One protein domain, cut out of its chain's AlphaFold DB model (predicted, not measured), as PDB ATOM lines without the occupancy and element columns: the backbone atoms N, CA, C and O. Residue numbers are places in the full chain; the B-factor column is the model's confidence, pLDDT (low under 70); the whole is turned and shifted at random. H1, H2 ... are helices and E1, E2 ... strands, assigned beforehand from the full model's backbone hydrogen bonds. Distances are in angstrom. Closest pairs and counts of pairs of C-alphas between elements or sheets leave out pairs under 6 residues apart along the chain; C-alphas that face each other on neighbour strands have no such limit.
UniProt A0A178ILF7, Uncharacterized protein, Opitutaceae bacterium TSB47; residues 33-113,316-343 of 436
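AT A GLANCE: This is residues 33 to 113 and 316 to 343 of the 436 residues of an uncharacterized protein of Opitutaceae bacterium TSB47 (UniProt A0A178ILF7). What is the shape? A three-stranded sheet, E1 to E3, has the hairpin E4 E5 partly face to face with it on one side and the short helix H1 over E3 on the other. H2 lies out past H1, farther from the sheet E1 to E3, and a long loop, residues 92 to 104, leads from it to H3, whose centre is the farthest of the named elements from the mean of all C-alphas, at 17.8 A. What is it built of? The 109 printed residues, under half of them in named elements, hold E1, E2, E3, H1, H2, H3, E4 and E5 in that order, a mixed class with antiparallel sheets E1 - E2 - E3 and E4 - E5. How compact is it? It is only just compact, close to loose, with a radius of gyration of the C-alphas of 15.3 A and spans of 43 by 34 by 23 A.

HOW THE PARTS SIT: How is the larger sheet paired? E1, residues 37 to 40, E2, residues 47 to 53, and E3, residues 60 to 65, form a meander, each strand the antiparallel neighbour of the one before. N 39 and O 48, 2.7 A, and N 51 and O 62, 2.8 A, are within hydrogen-bond range. What faces it? The hairpin of E4, residues 321 to 327, and E5, residues 333 to 340, with N 324 and O 337 within hydrogen-bond range at 2.8 A, makes a sandwich with it, two sheets face to face. The closest C-alphas of E1 and E4, Tyr 40 and Ala 326, are 6.7 A apart. Where are the helices? H1, residues 73 to 78, is on the larger sheet, over E3, at a height over the sheet of 9.7 A; the closest C-alphas of H1 and E3, Phe 76 and Tyr 63, are 6.6 A apart. H2, residues 85 to 91, is close but not clearly touching H1, the closest C-alphas, Leu 88 and Ser 78, being 7.5 A apart; H3, residues 105 to 111, is near H2, with 5 pairs of C-alphas within 10 A. Every O i to N i+4 pair is within hydrogen-bond range in H1 and H2, and 2 of 3 in H3.

IN THESE COORDINATES: Where do the first and last elements lie? E1 begins at C-alpha 37 (189.439, 192.961, 114.372), and E5 ends at C-alpha 340 (200.064, 190.815, 105.169). Which are longer? From first to last C-alpha E5 measures 21.1 A, E4 19.9 A and E2 18.6 A.

THE WHOLE: Where is it cut? Residues 114 to 315 are not printed, and C-alphas 113 and 316 are 16.6 A apart. Which link is long, and where is confidence low? H2 to H3 is a long link of 13 residues; pLDDT is under 70 at residue 33 and residues 54 to 58.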
ATOM      1  N   GLN A  33     187.786 184.203 104.860       62.06
ATOM      2  CA  GLN A  33     188.820 184.674 105.763       62.06
ATOM      3  C   GLN A  33     188.487 186.130 106.072       62.06
ATOM      4  O   GLN A  33     188.526 186.991 105.199       62.06
ATOM      5  N   ARG A  34     187.996 186.374 107.286       70.44
ATOM      6  CA  ARG A  34     187.717 187.733 107.742       70.44
ATOM      7  C   ARG A  34     189.027 188.317 108.232       70.44
ATOM      8  O   ARG A  34     189.714 187.668 109.021       70.44
ATOM      9  N   ALA A  35     189.340 189.525 107.782       81.38
ATOM     10  CA  ALA A  35     190.423 190.284 108.380       81.38
ATOM     11  C   ALA A  35     190.207 190.404 109.896       81.38
ATOM     12  O   ALA A  35     189.050 190.447 110.351       81.38
ATOM     13  N   PRO A  36     191.295 190.406 110.677       90.50
ATOM     14  CA  PRO A  36     191.180 190.482 112.116       90.50
ATOM     15  C   PRO A  36     190.553 191.798 112.553       90.50
ATOM     16  O   PRO A  36     190.745 192.851 111.947       90.50
ATOM     17  N   VAL A  37     189.831 191.741 113.669       92.94
ATOM     18  CA  VAL A  37     189.439 192.961 114.372       92.94
ATOM     19  C   VAL A  37     190.615 193.387 115.234       92.94
ATOM     20  O   VAL A  37     190.999 192.663 116.149       92.94
ATOM     21  N   VAL A  38     191.174 194.552 114.932       95.94
ATOM     22  CA  VAL A  38     192.340 195.107 115.631       95.94
ATOM     23  C   VAL A  38     191.895 195.956 116.811       95.94
ATOM     24  O   VAL A  38     190.922 196.702 116.696       95.94
ATOM     25  N   TYR A  39     192.633 195.900 117.906       96.69
ATOM     26  CA  TYR A  39     192.533 196.779 119.062       96.69
ATOM     27  C   TYR A  39     193.932 197.225 119.486       96.69
ATOM     28  O   TYR A  39     194.926 196.583 119.150       96.69
ATOM     29  N   TYR A  40     193.996 198.306 120.253       96.94
ATOM     30  CA  TYR A  40     195.208 198.739 120.934       96.94
ATOM     31  C   TYR A  40     194.951 198.683 122.438       96.94
ATOM     32  O   TYR A  40     193.893 199.120 122.893       96.94
ATOM     33  N   SER A  41     195.863 198.060 123.180       95.81
ATOM     34  CA  SER A  41     195.701 197.812 124.610       95.81
ATOM     35  C   SER A  41     195.641 199.116 125.402       95.81
ATOM     36  O   SER A  41     196.502 199.979 125.262       95.81
ATOM     37  N   ASP A  42     194.667 199.216 126.306       92.94
ATOM     38  CA  ASP A  42     194.541 200.377 127.195       92.94
ATOM     39  C   ASP A  42     195.579 200.334 128.332       92.94
ATOM     40  O   ASP A  42     195.908 201.356 128.924       92.94
ATOM     41  N   THR A  43     196.111 199.147 128.635       88.69
ATOM     42  CA  THR A  43     197.065 198.893 129.725       88.69
ATOM     43  C   THR A  43     198.520 198.800 129.247       88.69
ATOM     44  O   THR A  43     199.383 198.379 130.013       88.69
ATOM     45  N   GLY A  44     198.801 199.155 127.987       82.62
ATOM     46  CA  GLY A  44     200.161 199.218 127.434       82.62
ATOM     47  C   GLY A  44     200.708 197.916 126.834       82.62
ATOM     48  O   GLY A  44     201.909 197.819 126.603       82.62
ATOM     49  N   ALA A  45     199.868 196.915 126.551       79.44
ATOM     50  CA  ALA A  45     200.298 195.636 125.962       79.44
ATOM     51  C   ALA A  45     200.408 195.632 124.417       79.44
ATOM     52  O   ALA A  45     200.510 194.562 123.816       79.44
ATOM     53  N   GLY A  46     200.377 196.800 123.764       94.56
ATOM     54  CA  GLY A  46     200.463 196.929 122.304       94.56
ATOM     55  C   GLY A  46     199.192 196.493 121.562       94.56
ATOM     56  O   GLY A  46     198.080 196.576 122.095       94.56
ATOM     57  N   PHE A  47     199.342 196.054 120.308       97.38
ATOM     58  CA  PHE A  47     198.217 195.635 119.466       97.38
ATOM     59  C   PHE A  47     197.667 194.250 119.826       97.38
ATOM     60  O   PHE A  47     198.398 193.291 120.085       97.38
ATOM     61  N   LEU A  48     196.342 194.155 119.771       97.19
ATOM     62  CA  LEU A  48     195.543 192.985 120.106       97.19
ATOM     63  C   LEU A  48     194.567 192.684 118.970       97.19
ATOM     64  O   LEU A  48     194.068 193.590 118.305       97.19
ATOM     65  N   PHE A  49     194.267 191.410 118.749       95.75
ATOM     66  CA  PHE A  49     193.514 190.977 117.579       95.75
ATOM     67  C   PHE A  49     192.481 189.919 117.929       95.75
ATOM     68  O   PHE A  49     192.753 188.984 118.684       95.75
ATOM     69  N   ILE A  50     191.319 190.027 117.293       94.19
ATOM     70  CA  ILE A  50     190.336 188.950 117.223       94.19
ATOM     71  C   ILE A  50     190.394 188.360 115.822       94.19
ATOM     72  O   ILE A  50     190.033 189.018 114.841       94.19
ATOM     73  N   ARG A  51     190.835 187.109 115.731       90.62
ATOM     74  CA  ARG A  51     190.935 186.335 114.492       90.62
ATOM     75  C   ARG A  51     189.841 185.276 114.461       90.62
ATOM     76  O   ARG A  51     189.512 184.671 115.478       90.62
ATOM     77  N   MET A  52     189.261 185.051 113.287       84.25
ATOM     78  CA  MET A  52     188.365 183.917 113.063       84.25
ATOM     79  C   MET A  52     189.130 182.852 112.295       84.25
ATOM     80  O   MET A  52     189.558 183.092 111.168       84.25
ATOM     81  N   GLU A  53     189.297 181.684 112.901       77.00
ATOM     82  CA  GLU A  53     189.993 180.562 112.287       77.00
ATOM     83  C   GLU A  53     189.031 179.385 112.101       77.00
ATOM     84  O   GLU A  53     188.206 179.092 112.964       77.00
ATOM     85  N   GLY A  54     189.123 178.705 110.961       66.69
ATOM     86  CA  GLY A  54     188.288 177.550 110.635       66.69
ATOM     87  C   GLY A  54     187.479 177.726 109.350       66.69
ATOM     88  O   GLY A  54     187.611 178.700 108.612       66.69
ATOM     89  N   THR A  55     186.676 176.719 109.015       57.25
ATOM     90  CA  THR A  55     185.807 176.716 107.830       57.25
ATOM     91  C   THR A  55     184.479 176.048 108.184       57.25
ATOM     92  O   THR A  55     184.472 174.992 108.812       57.25
ATOM     93  N   GLY A  56     183.356 176.643 107.774       59.84
ATOM     94  CA  GLY A  56     182.020 176.098 108.040       59.84
ATOM     95  C   GLY A  56     181.596 176.218 109.509       59.84
ATOM     96  O   GLY A  56     181.918 177.201 110.177       59.84
ATOM     97  N   GLY A  57     180.866 175.215 110.012       56.56
ATOM     98  CA  GLY A  57     180.297 175.192 111.369       56.56
ATOM     99  C   GLY A  57     181.310 175.157 112.528       56.56
ATOM    100  O   GLY A  57     180.910 175.372 113.662       56.56
ATOM    101  N   ASN A  58     182.607 174.956 112.254       64.69
ATOM    102  CA  ASN A  58     183.692 174.938 113.249       64.69
ATOM    103  C   ASN A  58     184.564 176.205 113.172       64.69
ATOM    104  O   ASN A  58     185.790 176.132 113.086       64.69
ATOM    105  N   THR A  59     183.938 177.381 113.153       74.88
ATOM    106  CA  THR A  59     184.676 178.651 113.242       74.88
ATOM    107  C   THR A  59     185.016 178.928 114.705       74.88
ATOM    108  O   THR A  59     184.111 179.115 115.517       74.88
ATOM    109  N   ARG A  60     186.308 178.970 115.043       82.69
ATOM    110  CA  ARG A  60     186.795 179.365 116.370       82.69
ATOM    111  C   ARG A  60     187.251 180.819 116.368       82.69
ATOM    112  O   ARG A  60     187.841 181.302 115.403       82.69
ATOM    113  N   VAL A  61     186.964 181.511 117.464       89.12
ATOM    114  CA  VAL A  61     187.463 182.863 117.718       89.12
ATOM    115  C   VAL A  61     188.781 182.736 118.470       89.12
ATOM    116  O   VAL A  61     188.829 182.092 119.515       89.12
ATOM    117  N   LEU A  62     189.838 183.328 117.926       92.38
ATOM    118  CA  LEU A  62     191.147 183.416 118.553       92.38
ATOM    119  C   LEU A  62     191.406 184.853 118.988       92.38
ATOM    120  O   LEU A  62     191.265 185.782 118.193       92.38
ATOM    121  N   TYR A  63     191.825 185.009 120.236       95.12
ATOM    122  CA  TYR A  63     192.323 186.264 120.781       95.12
ATOM    123  C   TYR A  63     193.839 186.190 120.773       95.12
ATOM    124  O   TYR A  63     194.392 185.253 121.341       95.12
ATOM    125  N   THR A  64     194.526 187.117 120.120       94.81
ATOM    126  CA  THR A  64     195.990 187.060 120.045       94.81
ATOM    127  C   THR A  64     196.611 188.441 120.192       94.81
ATOM    128  O   THR A  64     195.980 189.445 119.861       94.81
ATOM    129  N   ASP A  65     197.866 188.490 120.619       94.31
ATOM    130  CA  ASP A  65     198.671 189.715 120.612       94.31
ATOM    131  C   ASP A  65     199.461 189.890 119.299       94.31
ATOM    132  O   ASP A  65     199.371 189.064 118.383       94.31
ATOM    133  N   ALA A  66     200.219 190.986 119.198       91.38
ATOM    134  CA  ALA A  66     201.067 191.308 118.048       91.38
ATOM    135  C   ALA A  66     202.201 190.300 117.798       91.38
ATOM    136  O   ALA A  66     202.727 190.243 116.689       91.38
ATOM    137  N   THR A  67     202.562 189.479 118.790       90.12
ATOM    138  CA  THR A  67     203.570 188.414 118.636       90.12
ATOM    139  C   THR A  67     202.972 187.112 118.093       90.12
ATOM    140  O   THR A  67     203.703 186.167 117.803       90.12
ATOM    141  N   GLY A  68     201.642 187.046 117.953       88.94
ATOM    142  CA  GLY A  68     200.910 185.852 117.534       88.94
ATOM    143  C   GLY A  68     200.571 184.892 118.677       88.94
ATOM    144  O   GLY A  68     199.984 183.835 118.437       88.94
ATOM    145  N   ARG A  69     200.886 185.240 119.932       92.69
ATOM    146  CA  ARG A  69     200.522 184.421 121.092       92.69
ATOM    147  C   ARG A  69     199.014 184.487 121.310       92.69
ATOM    148  O   ARG A  69     198.428 185.566 121.351       92.69
ATOM    149  N   THR A  70     198.392 183.319 121.471       94.88
ATOM    150  CA  THR A  70     196.968 183.219 121.810       94.88
ATOM    151  C   THR A  70     196.759 183.507 123.292       94.88
ATOM    152  O   THR A  70     197.481 182.985 124.140       94.88
ATOM    153  N   LEU A  71     195.771 184.341 123.586       94.62
ATOM    154  CA  LEU A  71     195.359 184.735 124.922       94.62
ATOM    155  C   LEU A  71     194.030 184.065 125.261       94.62
ATOM    156  O   LEU A  71     193.170 183.869 124.396       94.62
ATOM    157  N   GLU A  72     193.838 183.751 126.537       94.81
ATOM    158  CA  GLU A  72     192.501 183.448 127.033       94.81
ATOM    159  C   GLU A  72     191.620 184.695 126.964       94.81
ATOM    160  O   GLU A  72     192.099 185.830 127.048       94.81
ATOM    161  N   ARG A  73     190.312 184.482 126.814       93.75
ATOM    162  CA  ARG A  73     189.352 185.571 126.632       93.75
ATOM    163  C   ARG A  73     189.403 186.584 127.778       93.75
ATOM    164  O   ARG A  73     189.474 187.776 127.512       93.75
ATOM    165  N   ASP A  74     189.412 186.121 129.024       93.62
ATOM    166  CA  ASP A  74     189.401 187.007 130.195       93.62
ATOM    167  C   ASP A  74     190.687 187.841 130.286       93.62
ATOM    168  O   ASP A  74     190.643 189.027 130.623       93.62
ATOM    169  N   ALA A  75     191.831 187.255 129.914       93.94
ATOM    170  CA  ALA A  75     193.097 187.974 129.819       93.94
ATOM    171  C   ALA A  75     193.052 189.036 128.710       93.94
ATOM    172  O   ALA A  75     193.469 190.167 128.930       93.94
ATOM    173  N   PHE A  76     192.495 188.703 127.542       95.75
ATOM    174  CA  PHE A  76     192.313 189.649 126.440       95.75
ATOM    175  C   PHE A  76     191.392 190.818 126.821       95.75
ATOM    176  O   PHE A  76     191.737 191.975 126.594       95.75
ATOM    177  N   GLU A  77     190.236 190.536 127.428       94.94
ATOM    178  CA  GLU A  77     189.275 191.563 127.850       94.94
ATOM    179  C   GLU A  77     189.854 192.475 128.942       94.94
ATOM    180  O   GLU A  77     189.619 193.683 128.922       94.94
ATOM    181  N   SER A  78     190.681 191.930 129.841       94.06
ATOM    182  CA  SER A  78     191.371 192.703 130.885       94.06
ATOM    183  C   SER A  78     192.404 193.696 130.334       94.06
ATOM    184  O   SER A  78     192.707 194.682 131.001       94.06
ATOM    185  N   LEU A  79     192.927 193.472 129.121       95.38
ATOM    186  CA  LEU A  79     193.838 194.397 128.429       95.38
ATOM    187  C   LEU A  79     193.108 195.497 127.640       95.38
ATOM    188  O   LEU A  79     193.753 196.429 127.146       95.38
ATOM    189  N   LEU A  80     191.783 195.379 127.501       95.31
ATOM    190  CA  LEU A  80     190.901 196.299 126.774       95.31
ATOM    191  C   LEU A  80     189.731 196.797 127.646       95.31
ATOM    192  O   LEU A  80     188.567 196.747 127.216       95.31
ATOM    193  N   PRO A  81     189.994 197.275 128.874       93.69
ATOM    194  CA  PRO A  81     188.960 197.668 129.818       93.69
ATOM    195  C   PRO A  81     188.031 198.768 129.312       93.69
ATOM    196  O   PRO A  81     186.862 198.778 129.690       93.69
ATOM    197  N   LEU A  82     188.487 199.662 128.429       92.81
ATOM    198  CA  LEU A  82     187.620 200.692 127.861       92.81
ATOM    199  C   LEU A  82     186.636 200.098 126.853       92.81
ATOM    200  O   LEU A  82     185.511 200.567 126.757       92.81
ATOM    201  N   THR A  83     187.011 199.032 126.145       92.06
ATOM    202  CA  THR A  83     186.115 198.342 125.200       92.06
ATOM    203  C   THR A  83     185.155 197.399 125.929       92.06
ATOM    204  O   THR A  83     183.958 197.383 125.647       92.06
ATOM    205  N   TYR A  84     185.662 196.633 126.898       92.69
ATOM    206  CA  TYR A  84     184.916 195.583 127.603       92.69
ATOM    207  C   TYR A  84     184.390 196.016 128.978       92.69
ATOM    208  O   TYR A  84     184.061 195.175 129.817       92.69
ATOM    209  N   TYR A  85     184.243 197.326 129.205       90.94
ATOM    210  CA  TYR A  85     183.861 197.898 130.500       90.94
ATOM    211  C   TYR A  85     182.614 197.243 131.108       90.94
ATOM    212  O   TYR A  85     182.590 196.946 132.298       90.94
ATOM    213  N   ALA A  86     181.581 196.960 130.304       89.50
ATOM    214  CA  ALA A  86     180.341 196.355 130.793       89.50
ATOM    215  C   ALA A  86     180.572 194.964 131.413       89.50
ATOM    216  O   ALA A  86     180.005 194.649 132.461       89.50
ATOM    217  N   GLN A  87     181.426 194.149 130.788       91.81
ATOM    218  CA  GLN A  87     181.765 192.813 131.271       91.81
ATOM    219  C   GLN A  87     182.672 192.883 132.507       91.81
ATOM    220  O   GLN A  87     182.438 192.163 133.476       91.81
ATOM    221  N   LEU A  88     183.646 193.797 132.526       92.81
ATOM    222  CA  LEU A  88     184.540 193.975 133.674       92.81
ATOM    223  C   LEU A  88     183.826 194.559 134.900       92.81
ATOM    224  O   LEU A  88     184.097 194.131 136.019       92.81
ATOM    225  N   TYR A  89     182.866 195.475 134.724       91.38
ATOM    226  CA  TYR A  89     182.015 195.938 135.829       91.38
ATOM    227  C   TYR A  89     181.179 194.796 136.403       91.38
ATOM    228  O   TYR A  89     181.111 194.646 137.620       91.38
ATOM    229  N   LYS A  90     180.579 193.968 135.537       91.56
ATOM    230  CA  LYS A  90     179.812 192.790 135.963       91.56
ATOM    231  C   LYS A  90     180.674 191.808 136.760       91.56
ATOM    232  O   LYS A  90     180.195 191.241 137.736       91.56
ATOM    233  N   ASN A  91     181.930 191.633 136.358       91.88
ATOM    234  CA  ASN A  91     182.882 190.745 137.022       91.88
ATOM    235  C   ASN A  91     183.566 191.388 138.244       91.88
ATOM    236  O   ASN A  91     184.305 190.708 138.948       91.88
ATOM    237  N   GLY A  92     183.351 192.683 138.508       91.69
ATOM    238  CA  GLY A  92     184.022 193.414 139.588       91.69
ATOM    239  C   GLY A  92     185.519 193.660 139.354       91.69
ATOM    240  O   GLY A  92     186.225 194.018 140.293       91.69
ATOM    241  N   THR A  93     186.009 193.480 138.124       92.88
ATOM    242  CA  THR A  93     187.432 193.569 137.752       92.88
ATOM    243  C   THR A  93     187.796 194.865 137.023       92.88
ATOM    244  O   THR A  93     188.934 195.028 136.593       92.88
ATOM    245  N   MET A  94     186.853 195.802 136.877       92.75
ATOM    246  CA  MET A  94     187.103 197.078 136.204       92.75
ATOM    247  C   MET A  94     188.154 197.919 136.957       92.75
ATOM    248  O   MET A  94     187.935 198.243 138.131       92.75
ATOM    249  N   PRO A  95     189.254 198.339 136.303       92.00
ATOM    250  CA  PRO A  95     190.223 199.245 136.909       92.00
ATOM    251  C   PRO A  95     189.587 200.591 137.268       92.00
ATOM    252  O   PRO A  95     188.796 201.143 136.501       92.00
ATOM    253  N   LYS A  96     189.958 201.147 138.427       91.31
ATOM    254  CA  LYS A  96     189.533 202.501 138.837       91.31
ATOM    255  C   LYS A  96     190.299 203.602 138.100       91.31
ATOM    256  O   LYS A  96     189.787 204.707 137.957       91.31
ATOM    257  N   GLU A  97     191.506 203.291 137.641       91.38
ATOM    258  CA  GLU A  97     192.426 204.211 136.983       91.38
ATOM    259  C   GLU A  97     193.268 203.445 135.960       91.38
ATOM    260  O   GLU A  97     193.643 202.296 136.206       91.38
ATOM    261  N   ILE A  98     193.548 204.068 134.815       90.44
ATOM    262  CA  ILE A  98     194.432 203.531 133.776       90.44
ATOM    263  C   ILE A  98     195.325 204.669 133.290       90.44
ATOM    264  O   ILE A  98     194.820 205.706 132.866       90.44
ATOM    265  N   GLY A  99     196.647 204.494 133.369       83.38
ATOM    266  CA  GLY A  99     197.607 205.484 132.868       83.38
ATOM    267  C   GLY A  99     197.459 206.882 133.484       83.38
ATOM    268  O   GLY A  99     197.616 207.866 132.772       83.38
ATOM    269  N   GLY A 100     197.109 206.989 134.773       84.94
ATOM    270  CA  GLY A 100     196.879 208.280 135.437       84.94
ATOM    271  C   GLY A 100     195.466 208.849 135.268       84.94
ATOM    272  O   GLY A 100     195.160 209.905 135.817       84.94
ATOM    273  N   VAL A 101     194.594 208.184 134.499       86.62
ATOM    274  CA  VAL A 101     193.249 208.676 134.180       86.62
ATOM    275  C   VAL A 101     192.197 207.880 134.942       86.62
ATOM    276  O   VAL A 101     192.073 206.662 134.783       86.62
ATOM    277  N   ALA A 102     191.403 208.578 135.755       89.00
ATOM    278  CA  ALA A 102     190.302 207.980 136.499       89.00
ATOM    279  C   ALA A 102     189.194 207.487 135.557       89.00
ATOM    280  O   ALA A 102     188.728 208.213 134.674       89.00
ATOM    281  N   ILE A 103     188.724 206.258 135.778       89.31
ATOM    282  CA  ILE A 103     187.699 205.643 134.941       89.31
ATOM    283  C   ILE A 103     186.311 205.879 135.528       89.31
ATOM    284  O   ILE A 103     185.894 205.251 136.502       89.31
ATOM    285  N   ILE A 104     185.571 206.786 134.891       83.88
ATOM    286  CA  ILE A 104     184.207 207.149 135.277       83.88
ATOM    287  C   ILE A 104     183.231 206.604 134.220       83.88
ATOM    288  O   ILE A 104     183.381 206.937 133.041       83.88
ATOM    289  N   PRO A 105     182.188 205.832 134.596       78.56
ATOM    290  CA  PRO A 105     181.263 205.210 133.641       78.56
ATOM    291  C   PRO A 105     180.634 206.171 132.621       78.56
ATOM    292  O   PRO A 105     180.400 205.791 131.474       78.56
ATOM    293  N   GLY A 106     180.341 207.410 133.032       78.81
ATOM    294  CA  GLY A 106     179.790 208.439 132.144       78.81
ATOM    295  C   GLY A 106     180.792 208.916 131.090       78.81
ATOM    296  O   GLY A 106     180.427 209.067 129.926       78.81
ATOM    297  N   ALA A 107     182.062 209.078 131.471       80.31
ATOM    298  CA  ALA A 107     183.125 209.507 130.564       80.31
ATOM    299  C   ALA A 107     183.440 208.436 129.507       80.31
ATOM    300  O   ALA A 107     183.660 208.771 128.348       80.31
ATOM    301  N   LEU A 108     183.377 207.149 129.873       83.75
ATOM    302  CA  LEU A 108     183.655 206.041 128.949       83.75
ATOM    303  C   LEU A 108     182.790 206.080 127.690       83.75
ATOM    304  O   LEU A 108     183.304 205.929 126.588       83.75
ATOM    305  N   ARG A 109     181.478 206.285 127.850       80.94
ATOM    306  CA  ARG A 109     180.555 206.324 126.709       80.94
ATOM    307  C   ARG A 109     180.715 207.583 125.873       80.94
ATOM    308  O   ARG A 109     180.619 207.500 124.657       80.94
ATOM    309  N   ARG A 110     180.963 208.720 126.523       84.69
ATOM    310  CA  ARG A 110     181.101 210.017 125.857       84.69
ATOM    311  C   ARG A 110     182.332 210.078 124.951       84.69
ATOM    312  O   ARG A 110     182.254 210.614 123.855       84.69
ATOM    313  N   GLU A 111     183.453 209.529 125.410       87.06
ATOM    314  CA  GLU A 111     184.744 209.592 124.706       87.06
ATOM    315  C   GLU A 111     184.900 208.501 123.633       87.06
ATOM    316  O   GLU A 111     185.855 208.519 122.855       87.06
ATOM    317  N   GLN A 112     183.986 207.529 123.587       88.88
ATOM    318  CA  GLN A 112     184.018 206.467 122.590       88.88
ATOM    319  C   GLN A 112     183.399 206.908 121.274       88.88
ATOM    320  O   GLN A 112     182.250 207.341 121.218       88.88
ATOM    321  N   PHE A 113     184.130 206.690 120.187       90.62
ATOM    322  CA  PHE A 113     183.579 206.847 118.851       90.62
ATOM    323  C   PHE A 113     184.153 205.832 117.872       90.62
ATOM    324  O   PHE A 113     185.242 205.289 118.058       90.62
ATOM    325  N   VAL A 316     193.674 200.839 108.416       96.50
ATOM    326  CA  VAL A 316     193.501 200.723 106.969       96.50
ATOM    327  C   VAL A 316     193.571 199.249 106.614       96.50
ATOM    328  O   VAL A 316     194.471 198.528 107.044       96.50
ATOM    329  N   GLN A 317     192.591 198.783 105.857       92.38
ATOM    330  CA  GLN A 317     192.469 197.380 105.518       92.38
ATOM    331  C   GLN A 317     192.171 197.222 104.032       92.38
ATOM    332  O   GLN A 317     191.211 197.801 103.518       92.38
ATOM    333  N   THR A 318     192.961 196.381 103.378       89.06
ATOM    334  CA  THR A 318     192.736 195.917 102.008       89.06
ATOM    335  C   THR A 318     192.360 194.428 102.029       89.06
ATOM    336  O   THR A 318     192.131 193.840 103.095       89.06
ATOM    337  N   ASP A 319     192.289 193.800 100.857       82.62
ATOM    338  CA  ASP A 319     192.107 192.350 100.751       82.62
ATOM    339  C   ASP A 319     193.351 191.556 101.188       82.62
ATOM    340  O   ASP A 319     193.234 190.391 101.569       82.62
ATOM    341  N   THR A 320     194.538 192.169 101.143       87.12
ATOM    342  CA  THR A 320     195.831 191.487 101.335       87.12
ATOM    343  C   THR A 320     196.734 192.150 102.368       87.12
ATOM    344  O   THR A 320     197.771 191.593 102.719       87.12
ATOM    345  N   THR A 321     196.369 193.314 102.890       91.75
ATOM    346  CA  THR A 321     197.166 194.059 103.866       91.75
ATOM    347  C   THR A 321     196.286 194.657 104.948       91.75
ATOM    348  O   THR A 321     195.110 194.977 104.740       91.75
ATOM    349  N   LEU A 322     196.880 194.811 106.122       94.12
ATOM    350  CA  LEU A 322     196.302 195.508 107.252       94.12
ATOM    351  C   LEU A 322     197.376 196.405 107.857       94.12
ATOM    352  O   LEU A 322     198.443 195.931 108.234       94.12
ATOM    353  N   GLU A 323     197.072 197.693 107.955       96.31
ATOM    354  CA  GLU A 323     197.873 198.694 108.651       96.31
ATOM    355  C   GLU A 323     197.046 199.222 109.825       96.31
ATOM    356  O   GLU A 323     195.891 199.617 109.661       96.31
ATOM    357  N   ALA A 324     197.624 199.224 111.019       97.25
ATOM    358  CA  ALA A 324     197.023 199.768 112.221       97.25
ATOM    359  C   ALA A 324     197.976 200.764 112.882       97.25
ATOM    360  O   ALA A 324     199.151 200.472 113.093       97.25
ATOM    361  N   VAL A 325     197.461 201.939 113.237       97.81
ATOM    362  CA  VAL A 325     198.238 203.014 113.858       97.81
ATOM    363  C   VAL A 325     197.503 203.493 115.099       97.81
ATOM    364  O   VAL A 325     196.350 203.925 115.019       97.81
ATOM    365  N   ALA A 326     198.163 203.395 116.248       97.62
ATOM    366  CA  ALA A 326     197.667 203.919 117.508       97.62
ATOM    367  C   ALA A 326     198.215 205.333 117.715       97.62
ATOM    368  O   ALA A 326     199.411 205.570 117.536       97.62
ATOM    369  N   LEU A 327     197.345 206.264 118.093       97.06
ATOM    370  CA  LEU A 327     197.674 207.658 118.360       97.06
ATOM    371  C   LEU A 327     197.249 208.052 119.772       97.06
ATOM    372  O   LEU A 327     196.280 207.511 120.308       97.06
ATOM    373  N   ASP A 328     197.922 209.038 120.347       94.31
ATOM    374  CA  ASP A 328     197.438 209.720 121.546       94.31
ATOM    375  C   ASP A 328     196.275 210.679 121.212       94.31
ATOM    376  O   ASP A 328     195.786 210.753 120.079       94.31
ATOM    377  N   ARG A 329     195.799 211.422 122.217       90.69
ATOM    378  CA  ARG A 329     194.729 212.420 122.043       90.69
ATOM    379  C   ARG A 329     195.155 213.658 121.249       90.69
ATOM    380  O   ARG A 329     194.297 214.354 120.713       90.69
ATOM    381  N   ASP A 330     196.455 213.913 121.151       91.94
ATOM    382  CA  ASP A 330     197.031 214.974 120.327       91.94
ATOM    383  C   ASP A 330     197.359 214.485 118.906       91.94
ATOM    384  O   ASP A 330     197.971 215.215 118.124       91.94
ATOM    385  N   TYR A 331     196.905 213.276 118.552       93.88
ATOM    386  CA  TYR A 331     197.112 212.617 117.265       93.88
ATOM    387  C   TYR A 331     198.584 212.338 116.929       93.88
ATOM    388  O   TYR A 331     198.948 212.191 115.760       93.88
ATOM    389  N   ARG A 332     199.444 212.220 117.945       95.44
ATOM    390  CA  ARG A 332     200.828 211.763 117.782       95.44
ATOM    391  C   ARG A 332     200.876 210.246 117.807       95.44
ATOM    392  O   ARG A 332     200.129 209.605 118.538       95.44
ATOM    393  N   ILE A 333     201.773 209.673 117.012       96.88
ATOM    394  CA  ILE A 333     201.914 208.221 116.893       96.88
ATOM    395  C   ILE A 333     202.443 207.640 118.206       96.88
ATOM    396  O   ILE A 333     203.505 208.041 118.678       96.88
ATOM    397  N   LEU A 334     201.706 206.673 118.754       95.69
ATOM    398  CA  LEU A 334     202.121 205.840 119.881       95.69
ATOM    399  C   LEU A 334     202.776 204.549 119.396       95.69
ATOM    400  O   LEU A 334     203.827 204.164 119.897       95.69
ATOM    401  N   ASP A 335     202.142 203.876 118.434       96.75
ATOM    402  CA  ASP A 335     202.582 202.577 117.929       96.75
ATOM    403  C   ASP A 335     202.017 202.313 116.523       96.75
ATOM    404  O   ASP A 335     201.024 202.921 116.104       96.75
ATOM    405  N   ARG A 336     202.639 201.388 115.793       96.44
ATOM    406  CA  ARG A 336     202.259 200.991 114.436       96.44
ATOM    407  C   ARG A 336     202.420 199.490 114.240       96.44
ATOM    408  O   ARG A 336     203.425 198.901 114.622       96.44
ATOM    409  N   HIS A 337     201.451 198.889 113.566       95.62
ATOM    410  CA  HIS A 337     201.475 197.488 113.185       95.62
ATOM    411  C   HIS A 337     201.048 197.316 111.733       95.62
ATOM    412  O   HIS A 337     200.039 197.871 111.304       95.62
ATOM    413  N   GLU A 338     201.792 196.504 110.996       94.81
ATOM    414  CA  GLU A 338     201.488 196.149 109.616       94.81
ATOM    415  C   GLU A 338     201.575 194.629 109.467       94.81
ATOM    416  O   GLU A 338     202.539 194.005 109.914       94.81
ATOM    417  N   GLU A 339     200.566 194.024 108.842       91.44
ATOM    418  CA  GLU A 339     200.574 192.604 108.500       91.44
ATOM    419  C   GLU A 339     200.045 192.358 107.084       91.44
ATOM    420  O   GLU A 339     199.168 193.058 106.572       91.44
ATOM    421  N   THR A 340     200.584 191.322 106.442       90.69
ATOM    422  CA  THR A 340     200.064 190.815 105.169       90.69
ATOM    423  C   THR A 340     199.006 189.757 105.452       90.69
ATOM    424  O   THR A 340     199.266 188.752 106.116       90.69
ATOM    425  N   LEU A 341     197.804 189.977 104.933       86.94
ATOM    426  CA  LEU A 341     196.698 189.035 104.989       86.94
ATOM    427  C   LEU A 341     196.825 188.007 103.853       86.94
ATOM    428  O   LEU A 341     197.285 188.342 102.758       86.94
ATOM    429  N   PRO A 342     196.409 186.747 104.072       82.56
ATOM    430  CA  PRO A 342     196.428 185.742 103.020       82.56
ATOM    431  C   PRO A 342     195.555 186.155 101.836       82.56
ATOM    432  O   PRO A 342     194.354 186.366 101.995       82.56
ATOM    433  N   ASP A 343     196.159 186.214 100.649       80.75
ATOM    434  CA  ASP A 343     195.465 186.607  99.427       80.75
ATOM    435  C   ASP A 343     194.322 185.620  99.094       80.75
ATOM    436  O   ASP A 343     194.571 184.425  98.852       80.75
TER     437      ASP A 343